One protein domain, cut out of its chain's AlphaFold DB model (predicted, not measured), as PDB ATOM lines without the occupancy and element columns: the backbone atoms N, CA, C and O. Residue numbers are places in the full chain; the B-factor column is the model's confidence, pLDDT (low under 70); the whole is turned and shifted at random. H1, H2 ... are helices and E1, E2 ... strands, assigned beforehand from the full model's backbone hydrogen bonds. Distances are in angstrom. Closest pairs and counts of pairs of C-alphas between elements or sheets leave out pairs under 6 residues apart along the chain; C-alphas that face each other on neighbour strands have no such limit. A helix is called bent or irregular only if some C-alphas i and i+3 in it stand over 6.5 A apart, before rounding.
ATOM      1  N   ASN A   4     151.151 149.953 161.315       87.69
ATOM      2  CA  ASN A   4     150.749 148.902 162.240       87.69
ATOM      3  C   ASN A   4     151.667 148.919 163.464       87.69
ATOM      4  O   ASN A   4     152.864 149.165 163.321       87.69
ATOM      5  N   ILE A   5     151.130 148.632 164.647       85.56
ATOM      6  CA  ILE A   5     151.922 148.431 165.863       85.56
ATOM      7  C   ILE A   5     151.760 146.974 166.271       85.56
ATOM      8  O   ILE A   5     150.665 146.522 166.589       85.56
ATOM      9  N   GLU A   6     152.859 146.229 166.247       82.94
ATOM     10  CA  GLU A   6     152.870 144.842 166.698       82.94
ATOM     11  C   GLU A   6     153.193 144.783 168.192       82.94
ATOM     12  O   GLU A   6     154.240 145.270 168.625       82.94
ATOM     13  N   ILE A   7     152.305 144.158 168.966       81.62
ATOM     14  CA  ILE A   7     152.500 143.872 170.388       81.62
ATOM     15  C   ILE A   7     152.536 142.353 170.538       81.62
ATOM     16  O   ILE A   7     151.581 141.667 170.176       81.62
ATOM     17  N   LYS A   8     153.646 141.822 171.054       79.81
ATOM     18  CA  LYS A   8     153.762 140.406 171.413       79.81
ATOM     19  C   LYS A   8     153.721 140.288 172.925       79.81
ATOM     20  O   LYS A   8     154.602 140.809 173.601       79.81
ATOM     21  N   ALA A   9     152.721 139.586 173.437       78.81
ATOM     22  CA  ALA A   9     152.655 139.195 174.835       78.81
ATOM     23  C   ALA A   9     152.882 137.687 174.933       78.81
ATOM     24  O   ALA A   9     152.340 136.912 174.142       78.81
ATOM     25  N   ARG A  10     153.699 137.277 175.900       81.44
ATOM     26  CA  ARG A  10     153.801 135.878 176.298       81.44
ATOM     27  C   ARG A  10     152.692 135.602 177.309       81.44
ATOM     28  O   ARG A  10     152.453 136.414 178.196       81.44
ATOM     29  N   ILE A  11     152.007 134.477 177.151       84.38
ATOM     30  CA  ILE A  11     151.011 134.020 178.117       84.38
ATOM     31  C   ILE A  11     151.722 133.019 179.023       84.38
ATOM     32  O   ILE A  11     152.033 131.912 178.591       84.38
ATOM     33  N   ASP A  12     152.016 133.437 180.251       81.38
ATOM     34  CA  ASP A  12     152.653 132.580 181.260       81.38
ATOM     35  C   ASP A  12     151.629 131.792 182.098       81.38
ATOM     36  O   ASP A  12     151.990 130.840 182.784       81.38
ATOM     37  N   SER A  13     150.346 132.168 182.026       79.62
ATOM     38  CA  SER A  13     149.225 131.515 182.717       79.62
ATOM     39  C   SER A  13     148.444 130.550 181.813       79.62
ATOM     40  O   SER A  13     148.705 130.436 180.616       79.62
ATOM     41  N   ASN A  14     147.417 129.888 182.357       85.56
ATOM     42  CA  ASN A  14     146.484 129.085 181.567       85.56
ATOM     43  C   ASN A  14     145.727 129.965 180.546       85.56
ATOM     44  O   ASN A  14     145.292 131.077 180.863       85.56
ATOM     45  N   LEU A  15     145.567 129.467 179.315       85.06
ATOM     46  CA  LEU A  15     144.832 130.142 178.242       85.06
ATOM     47  C   LEU A  15     143.354 130.350 178.603       85.06
ATOM     48  O   LEU A  15     142.798 131.397 178.280       85.06
ATOM     49  N   ASN A  16     142.732 129.396 179.301       87.06
ATOM     50  CA  ASN A  16     141.330 129.507 179.710       87.06
ATOM     51  C   ASN A  16     141.116 130.701 180.651       87.06
ATOM     52  O   ASN A  16     140.193 131.482 180.441       87.06
ATOM     53  N   ASP A  17     142.026 130.922 181.602       86.56
ATOM     54  CA  ASP A  17     141.954 132.058 182.530       86.56
ATOM     55  C   ASP A  17     142.107 133.403 181.809       86.56
ATOM     56  O   ASP A  17     141.571 134.426 182.238       86.56
ATOM     57  N   LEU A  18     142.881 133.440 180.719       87.38
ATOM     58  CA  LEU A  18     142.967 134.628 179.873       87.38
ATOM     59  C   LEU A  18     141.656 134.846 179.109       87.38
ATOM     60  O   LEU A  18     141.166 135.971 179.071       87.38
ATOM     61  N   ILE A  19     141.077 133.788 178.537       87.50
ATOM     62  CA  ILE A  19     139.803 133.864 177.811       87.50
ATOM     63  C   ILE A  19     138.689 134.377 178.729       87.50
ATOM     64  O   ILE A  19     137.970 135.292 178.332       87.50
ATOM     65  N   GLU A  20     138.570 133.854 179.952       88.31
ATOM     66  CA  GLU A  20     137.568 134.310 180.928       88.31
ATOM     67  C   GLU A  20     137.747 135.788 181.296       88.31
ATOM     68  O   GLU A  20     136.770 136.529 181.366       88.31
ATOM     69  N   ARG A  21     138.994 136.253 181.458       88.50
ATOM     70  CA  ARG A  21     139.290 137.665 181.751       88.50
ATOM     71  C   ARG A  21     139.010 138.604 180.580       88.50
ATOM     72  O   ARG A  21     138.640 139.750 180.811       88.50
ATOM     73  N   VAL A  22     139.211 138.151 179.342       88.94
ATOM     74  CA  VAL A  22     139.027 138.974 178.134       88.94
ATOM     75  C   VAL A  22     137.575 138.962 177.650       88.94
ATOM     76  O   VAL A  22     137.135 139.942 177.054       88.94
ATOM     77  N   ARG A  23     136.804 137.903 177.936       89.12
ATOM     78  CA  ARG A  23     135.411 137.742 177.485       89.12
ATOM     79  C   ARG A  23     134.514 138.964 177.757       89.12
ATOM     80  O   ARG A  23     133.795 139.326 176.830       89.12
ATOM     81  N   PRO A  24     134.548 139.633 178.930       93.00
ATOM     82  CA  PRO A  24     133.717 140.814 179.185       93.00
ATOM     83  C   PRO A  24     134.032 142.014 178.280       93.00
ATOM     84  O   PRO A  24     133.200 142.903 178.143       93.00
ATOM     85  N   PHE A  25     135.227 142.050 177.684       92.31
ATOM     86  CA  PHE A  25     135.693 143.131 176.811       92.31
ATOM     87  C   PHE A  25     135.586 142.793 175.319       92.31
ATOM     88  O   PHE A  25     135.924 143.628 174.485       92.31
ATOM     89  N   ALA A  26     135.198 141.565 174.968       89.06
ATOM     90  CA  ALA A  26     135.185 141.098 173.590       89.06
ATOM     91  C   ALA A  26     133.815 141.314 172.934       89.06
ATOM     92  O   ALA A  26     132.784 140.969 173.503       89.06
ATOM     93  N   ASP A  27     133.815 141.770 171.680       90.94
ATOM     94  CA  ASP A  27     132.595 141.977 170.882       90.94
ATOM     95  C   ASP A  27     131.976 140.667 170.346       90.94
ATOM     96  O   ASP A  27     130.991 140.678 169.608       90.94
ATOM     97  N   GLY A  28     132.569 139.513 170.663       86.75
ATOM     98  CA  GLY A  28     132.119 138.222 170.159       86.75
ATOM     99  C   GLY A  28     132.963 137.036 170.632       86.75
ATOM    100  O   GLY A  28     133.933 137.203 171.377       86.75
ATOM    101  N   PRO A  29     132.599 135.814 170.206       84.69
ATOM    102  CA  PRO A  29     133.326 134.606 170.570       84.69
ATOM    103  C   PRO A  29     134.733 134.577 169.947       84.69
ATOM    104  O   PRO A  29     134.970 135.189 168.899       84.69
ATOM    105  N   PRO A  30     135.676 133.829 170.545       82.62
ATOM    106  CA  PRO A  30     137.019 133.683 170.000       82.62
ATOM    107  C   PRO A  30     136.974 133.055 168.602       82.62
ATOM    108  O   PRO A  30     136.307 132.045 168.375       82.62
ATOM    109  N   ARG A  31     137.729 133.635 167.663       81.81
ATOM    110  CA  ARG A  31     137.882 133.113 166.300       81.81
ATOM    111  C   ARG A  31     139.302 132.605 166.088       81.81
ATOM    112  O   ARG A  31     140.257 133.367 166.216       81.81
ATOM    113  N   GLN A  32     139.438 131.338 165.703       82.00
ATOM    114  CA  GLN A  32     140.724 130.791 165.274       82.00
ATOM    115  C   GLN A  32     141.057 131.286 163.861       82.00
ATOM    116  O   GLN A  32     140.242 131.168 162.947       82.00
ATOM    117  N   LEU A  33     142.262 131.827 163.681       79.00
ATOM    118  CA  LEU A  33     142.775 132.268 162.384       79.00
ATOM    119  C   LEU A  33     143.852 131.299 161.901       79.00
ATOM    120  O   LEU A  33     144.911 131.187 162.515       79.00
ATOM    121  N   THR A  34     143.592 130.616 160.788       82.94
ATOM    122  CA  THR A  34     144.599 129.790 160.111       82.94
ATOM    123  C   THR A  34     145.334 130.648 159.088       82.94
ATOM    124  O   THR A  34     144.745 131.070 158.089       82.94
ATOM    125  N   GLN A  35     146.617 130.902 159.332       84.75
ATOM    126  CA  GLN A  35     147.447 131.765 158.496       84.75
ATOM    127  C   GLN A  35     148.853 131.175 158.334       84.75
ATOM    128  O   GLN A  35     149.427 130.661 159.291       84.75
ATOM    129  N   SER A  36     149.424 131.297 157.135       88.19
ATOM    130  CA  SER A  36     150.820 130.960 156.839       88.19
ATOM    131  C   SER A  36     151.543 132.167 156.238       88.19
ATOM    132  O   SER A  36     151.028 132.783 155.305       88.19
ATOM    133  N   ASP A  37     152.722 132.505 156.774       91.81
ATOM    134  CA  ASP A  37     153.591 133.582 156.280       91.81
ATOM    135  C   ASP A  37     154.875 132.973 155.681       91.81
ATOM    136  O   ASP A  37     155.631 132.295 156.372       91.81
ATOM    137  N   THR A  38     155.142 133.236 154.399       91.75
ATOM    138  CA  THR A  38     156.415 132.918 153.727       91.75
ATOM    139  C   THR A  38     157.236 134.193 153.575       91.75
ATOM    140  O   THR A  38     156.748 135.163 152.998       91.75
ATOM    141  N   PHE A  39     158.467 134.210 154.081       93.31
ATOM    142  CA  PHE A  39     159.342 135.386 154.042       93.31
ATOM    143  C   PHE A  39     160.307 135.324 152.857       93.31
ATOM    144  O   PHE A  39     160.832 134.260 152.535       93.31
ATOM    145  N   PHE A  40     160.560 136.476 152.238       92.00
ATOM    146  CA  PHE A  40     161.488 136.621 151.119       92.00
ATOM    147  C   PHE A  40     162.616 137.576 151.489       92.00
ATOM    148  O   PHE A  40     162.411 138.539 152.235       92.00
ATOM    149  N   ASN A  41     163.796 137.337 150.920       91.06
ATOM    150  CA  ASN A  41     164.889 138.291 151.011       91.06
ATOM    151  C   ASN A  41     164.539 139.552 150.201       91.06
ATOM    152  O   ASN A  41     164.048 139.446 149.076       91.06
ATOM    153  N   CYS A  42     164.785 140.731 150.768       88.81
ATOM    154  CA  CYS A  42     164.517 142.016 150.125       88.81
ATOM    155  C   CYS A  42     165.836 142.798 150.016       88.81
ATOM    156  O   CYS A  42     166.223 143.474 150.970       88.81
ATOM    157  N   PRO A  43     166.558 142.695 148.881       82.81
ATOM    158  CA  PRO A  43     167.908 143.254 148.746       82.81
ATOM    159  C   PRO A  43     167.972 144.774 148.913       82.81
ATOM    160  O   PRO A  43     169.001 145.313 149.301       82.81
ATOM    161  N   THR A  44     166.869 145.469 148.631       82.31
ATOM    162  CA  THR A  44     166.749 146.928 148.721       82.31
ATOM    163  C   THR A  44     166.398 147.428 150.127       82.31
ATOM    164  O   THR A  44     166.190 148.623 150.303       82.31
ATOM    165  N   GLY A  45     166.318 146.539 151.125       84.88
ATOM    166  CA  GLY A  45     165.955 146.870 152.505       84.88
ATOM    167  C   GLY A  45     164.471 146.672 152.830       84.88
ATOM    168  O   GLY A  45     163.615 146.555 151.951       84.88
ATOM    169  N   GLY A  46     164.157 146.619 154.127       89.12
ATOM    170  CA  GLY A  46     162.828 146.262 154.634       89.12
ATOM    171  C   GLY A  46     162.594 144.747 154.673       89.12
ATOM    172  O   GLY A  46     163.531 143.950 154.662       89.12
ATOM    173  N   ARG A  47     161.329 144.333 154.784       91.88
ATOM    174  CA  ARG A  47     160.927 142.919 154.846       91.88
ATOM    175  C   ARG A  47     159.752 142.668 153.915       91.88
ATOM    176  O   ARG A  47     158.830 143.476 153.844       91.88
ATOM    177  N   LEU A  48     159.769 141.523 153.241       94.00
ATOM    178  CA  LEU A  48     158.715 141.100 152.324       94.00
ATOM    179  C   LEU A  48     158.185 139.733 152.751       94.00
ATOM    180  O   LEU A  48     158.962 138.806 152.984       94.00
ATOM    181  N   LYS A  49     156.862 139.595 152.837       94.50
ATOM    182  CA  LYS A  49     156.227 138.305 153.121       94.50
ATOM    183  C   LYS A  49     154.974 138.066 152.294       94.50
ATOM    184  O   LYS A  49     154.220 138.995 152.028       94.50
ATOM    185  N   LEU A  50     154.738 136.809 151.941       90.81
ATOM    186  CA  LEU A  50     153.481 136.317 151.394       90.81
ATOM    187  C   LEU A  50     152.661 135.709 152.525       90.81
ATOM    188  O   LEU A  50     153.083 134.730 153.136       90.81
ATOM    189  N   ARG A  51     151.485 136.273 152.769       90.12
ATOM    190  CA  ARG A  51     150.500 135.787 153.728       90.12
ATOM    191  C   ARG A  51     149.385 135.047 153.006       90.12
ATOM    192  O   ARG A  51     148.780 135.597 152.087       90.12
ATOM    193  N   VAL A  52     149.094 133.825 153.438       82.50
ATOM    194  CA  VAL A  52     147.956 133.024 152.970       82.50
ATOM    195  C   VAL A  52     147.044 132.737 154.158       82.50
ATOM    196  O   VAL A  52     147.474 132.123 155.133       82.50
ATOM    197  N   GLU A  53     145.793 133.180 154.065       80.62
ATOM    198  CA  GLU A  53     144.722 132.898 155.027       80.62
ATOM    199  C   GLU A  53     143.715 131.925 154.402       80.62
ATOM    200  O   GLU A  53     143.605 131.842 153.180       80.62
ATOM    201  N   GLN A  54     142.989 131.178 155.234       65.06
ATOM    202  CA  GLN A  54     142.087 130.111 154.779       65.06
ATOM    203  C   GLN A  54     140.979 130.596 153.824       65.06
ATOM    204  O   GLN A  54     140.675 129.895 152.860       65.06
ATOM    205  N   ASP A  55     140.443 131.801 154.045       63.66
ATOM    206  CA  ASP A  55     139.276 132.332 153.325       63.66
ATOM    207  C   ASP A  55     139.504 133.743 152.741       63.66
ATOM    208  O   ASP A  55     138.554 134.412 152.333       63.66
ATOM    209  N   SER A  56     140.761 134.199 152.665       64.88
ATOM    210  CA  SER A  56     141.122 135.512 152.109       64.88
ATOM    211  C   SER A  56     142.071 135.364 150.914       64.88
ATOM    212  O   SER A  56     142.884 134.434 150.878       64.88
ATOM    213  N   PRO A  57     142.042 136.290 149.935       68.62
ATOM    214  CA  PRO A  57     143.093 136.373 148.927       68.62
ATOM    215  C   PRO A  57     144.462 136.496 149.598       68.62
ATOM    216  O   PRO A  57     144.610 137.212 150.591       68.62
ATOM    217  N   ALA A  58     145.469 135.823 149.042       80.38
ATOM    218  CA  ALA A  58     146.817 135.931 149.573       80.38
ATOM    219  C   ALA A  58     147.321 137.379 149.461       80.38
ATOM    220  O   ALA A  58     146.938 138.122 148.559       80.38
ATOM    221  N   GLN A  59     148.183 137.795 150.378       88.06
ATOM    222  CA  GLN A  59     148.690 139.163 150.439       88.06
ATOM    223  C   GLN A  59     150.210 139.153 150.396       88.06
ATOM    224  O   GLN A  59     150.851 138.496 151.213       88.06
ATOM    225  N   LEU A  60     150.792 139.906 149.468       91.56
ATOM    226  CA  LEU A  60     152.209 140.231 149.493       91.56
ATOM    227  C   LEU A  60     152.379 141.535 150.276       91.56
ATOM    228  O   LEU A  60     151.873 142.583 149.877       91.56
ATOM    229  N   ILE A  61     153.050 141.456 151.418       92.75
ATOM    230  CA  ILE A  61     153.177 142.552 152.374       92.75
ATOM    231  C   ILE A  61     154.641 142.963 152.435       92.75
ATOM    232  O   ILE A  61     155.484 142.196 152.907       92.75
ATOM    233  N   TYR A  62     154.923 144.182 151.982       93.31
ATOM    234  CA  TYR A  62     156.180 144.866 152.264       93.31
ATOM    235  C   TYR A  62     156.022 145.669 153.549       93.31
ATOM    236  O   TYR A  62     155.019 146.364 153.718       93.31
ATOM    237  N   TYR A  63     156.988 145.585 154.456       92.19
ATOM    238  CA  TYR A  63     156.978 146.386 155.670       92.19
ATOM    239  C   TYR A  63     158.382 146.742 156.142       92.19
ATOM    240  O   TYR A  63     159.314 145.934 156.097       92.19
ATOM    241  N   GLU A  64     158.509 147.952 156.664       90.44
ATOM    242  CA  GLU A  64     159.708 148.431 157.333       90.44
ATOM    243  C   GLU A  64     159.440 148.446 158.830       90.44
ATOM    244  O   GLU A  64     158.382 148.868 159.294       90.44
ATOM    245  N   ARG A  65     160.398 147.939 159.596       86.75
ATOM    246  CA  ARG A  65     160.315 147.881 161.055       86.75
ATOM    247  C   ARG A  65     161.724 147.947 161.607       86.75
ATOM    248  O   ARG A  65     162.569 147.168 161.160       86.75
ATOM    249  N   ASN A  66     161.946 148.831 162.571       80.06
ATOM    250  CA  ASN A  66     163.235 148.968 163.241       80.06
ATOM    251  C   ASN A  66     163.544 147.704 164.057       80.06
ATOM    252  O   ASN A  66     162.721 147.253 164.859       80.06
ATOM    253  N   ASP A  67     164.728 147.129 163.847       71.38
ATOM    254  CA  ASP A  67     165.196 145.947 164.586       71.38
ATOM    255  C   ASP A  67     165.679 146.275 166.004       71.38
ATOM    256  O   ASP A  67     165.788 145.381 166.837       71.38
ATOM    257  N   THR A  68     165.897 147.555 166.307       63.47
ATOM    258  CA  THR A  68     166.476 148.048 167.568       63.47
ATOM    259  C   THR A  68     165.534 147.986 168.776       63.47
ATOM    260  O   THR A  68     165.956 148.236 169.901       63.47
ATOM    261  N   ALA A  69     164.266 147.634 168.574       58.50
ATOM    262  CA  ALA A  69     163.268 147.500 169.630       58.50
ATOM    263  C   ALA A  69     163.400 146.141 170.355       58.50
ATOM    264  O   ALA A  69     163.348 145.083 169.710       58.50
ATOM    265  N   SER A  70     163.529 146.152 171.692       60.31
ATOM    266  CA  SER A  70     163.578 144.935 172.524       60.31
ATOM    267  C   SER A  70     162.347 144.039 172.288       60.31
ATOM    268  O   SER A  70     161.312 144.503 171.800       60.31
ATOM    269  N   LEU A  71     162.423 142.748 172.644       59.50
ATOM    270  CA  LEU A  71     161.295 141.809 172.500       59.50
ATOM    271  C   LEU A  71     159.996 142.276 173.189       59.50
ATOM    272  O   LEU A  71     158.925 141.836 172.784       59.50
ATOM    273  N   SER A  72     160.094 143.153 174.193       61.44
ATOM    274  CA  SER A  72     158.985 143.636 175.023       61.44
ATOM    275  C   SER A  72     158.431 145.006 174.611       61.44
ATOM    276  O   SER A  72     157.502 145.497 175.247       61.44
ATOM    277  N   THR A  73     158.964 145.632 173.558       71.06
ATOM    278  CA  THR A  73     158.490 146.951 173.101       71.06
ATOM    279  C   THR A  73     157.560 146.832 171.891       71.06
ATOM    280  O   THR A  73     157.857 146.061 170.969       71.06
ATOM    281  N   PRO A  74     156.442 147.587 171.857       80.44
ATOM    282  CA  PRO A  74     155.591 147.669 170.678       80.44
ATOM    283  C   PRO A  74     156.393 148.106 169.453       80.44
ATOM    284  O   PRO A  74     157.120 149.101 169.494       80.44
ATOM    285  N   LYS A  75     156.262 147.370 168.347       81.94
ATOM    286  CA  LYS A  75     157.051 147.630 167.139       81.94
ATOM    287  C   LYS A  75     156.193 148.287 166.071       81.94
ATOM    288  O   LYS A  75     155.360 147.630 165.443       81.94
ATOM    289  N   LEU A  76     156.426 149.580 165.850       85.25
ATOM    290  CA  LEU A  76     155.813 150.313 164.749       85.25
ATOM    291  C   LEU A  76     156.377 149.813 163.416       85.25
ATOM    292  O   LEU A  76     157.589 149.688 163.248       85.25
ATOM    293  N   SER A  77     155.482 149.550 162.474       88.19
ATOM    294  CA  SER A  77     155.819 149.221 161.095       88.19
ATOM    295  C   SER A  77     155.031 150.105 160.136       88.19
ATOM    296  O   SER A  77     153.815 150.257 160.284       88.19
ATOM    297  N   THR A  78     155.701 150.659 159.133       90.75
ATOM    298  CA  THR A  78     155.060 151.151 157.906       90.75
ATOM    299  C   THR A  78     154.937 149.980 156.946       90.75
ATOM    300  O   THR A  78     155.805 149.107 156.910       90.75
ATOM    301  N   TYR A  79     153.839 149.905 156.200       91.56
ATOM    302  CA  TYR A  79     153.633 148.775 155.303       91.56
ATOM    303  C   TYR A  79     152.892 149.151 154.025       91.56
ATOM    304  O   TYR A  79     152.184 150.156 153.949       91.56
ATOM    305  N   SER A  80     153.058 148.300 153.019       91.00
ATOM    306  CA  SER A  80     152.289 148.289 151.784       91.00
ATOM    307  C   SER A  80     151.785 146.872 151.540       91.00
ATOM    308  O   SER A  80     152.521 145.900 151.729       91.00
ATOM    309  N   VAL A  81     150.518 146.752 151.151       88.25
ATOM    310  CA  VAL A  81     149.877 145.465 150.875       88.25
ATOM    311  C   VAL A  81     149.515 145.412 149.404       88.25
ATOM    312  O   VAL A  81     148.751 146.240 148.913       88.25
ATOM    313  N   ALA A  82     150.027 144.398 148.719       86.12
ATOM    314  CA  ALA A  82     149.561 144.004 147.406       86.12
ATOM    315  C   ALA A  82     148.730 142.726 147.545       86.12
ATOM    316  O   ALA A  82     149.242 141.658 147.885       86.12
ATOM    317  N   THR A  83     147.432 142.826 147.275       78.69
ATOM    318  CA  THR A  83     146.554 141.655 147.241       78.69
ATOM    319  C   THR A  83     146.876 140.812 146.015       78.69
ATOM    320  O   THR A  83     146.748 141.264 144.875       78.69
ATOM    321  N   ILE A  84     147.248 139.558 146.242       75.00
ATOM    322  CA  ILE A  84     147.327 138.551 145.196       75.00
ATOM    323  C   ILE A  84     145.896 138.115 144.894       75.00
ATOM    324  O   ILE A  84     145.299 137.296 145.587       75.00
TER     325      ILE A  84
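AT A GLANCE: This is residues 4 to 84 of the 257 residues of the protein "Hypothetical protein" of Adineta steineri (UniProt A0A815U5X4). A strongly twisted sheet of five strands, curled like part of a barrel, makes the body, and one helix, H1, is held well away from it at the far end of a wide loop between E1 and E2. Residues 11 to 18 and 23 to 28 stick out free. The 81 printed residues hold E1, H1, E2, E3, E4 and E5 in that order; the sheet runs E1, E5, E4, E3, E2, antiparallel throughout, and the class is mixed. The whole is loose, with a radius of gyration of the C-alphas of 15.9 A and spans of 45 by 34 by 19 A.

HOW THE PARTS SIT: E1, residues 4 to 6, is an edge strand beside E5, residues 75 to 83, with N 4 and O 77 2.9 A apart. H1, residues 15 to 25, is not on the sheet; 5 of its 7 O i to N i+4 pairs are within hydrogen-bond range. E2, residues 35 to 40, the other edge strand, forms a hairpin with E3, residues 47 to 53; N 38 and O 50 are 2.8 A apart. E2 to E5 form a meander, each strand the antiparallel neighbour of the one before. E3 and E4, residues 59 to 65, form a hairpin, with N 51 and O 59 2.8 A apart. E4 and E5 form another, with N 80 and O 62 2.8 A apart. E5 bends by 56 degrees at residue 78, pairing with E1 over 75 to 77 and with E4 over 77 to 83.

IN THESE COORDINATES: E1 begins at C-alpha 4 (150.749, 148.902, 162.240). H1 is 15.9 A long and only just irregular: C-alphas 21 and 24 are 6.9 A apart. E2 measures 16.6 A, E3 19.1 A, E4 18.0 A and E5 23.3 A, ending at C-alpha 83 (146.554, 141.655, 147.241).

THE WHOLE: The C-alphas of Pro 24 and Pro 43, the two farthest apart, are 45.8 A apart. The printed part has no cut and no long link. Residues 54 to 57 and 68 to 72 have pLDDT under 70.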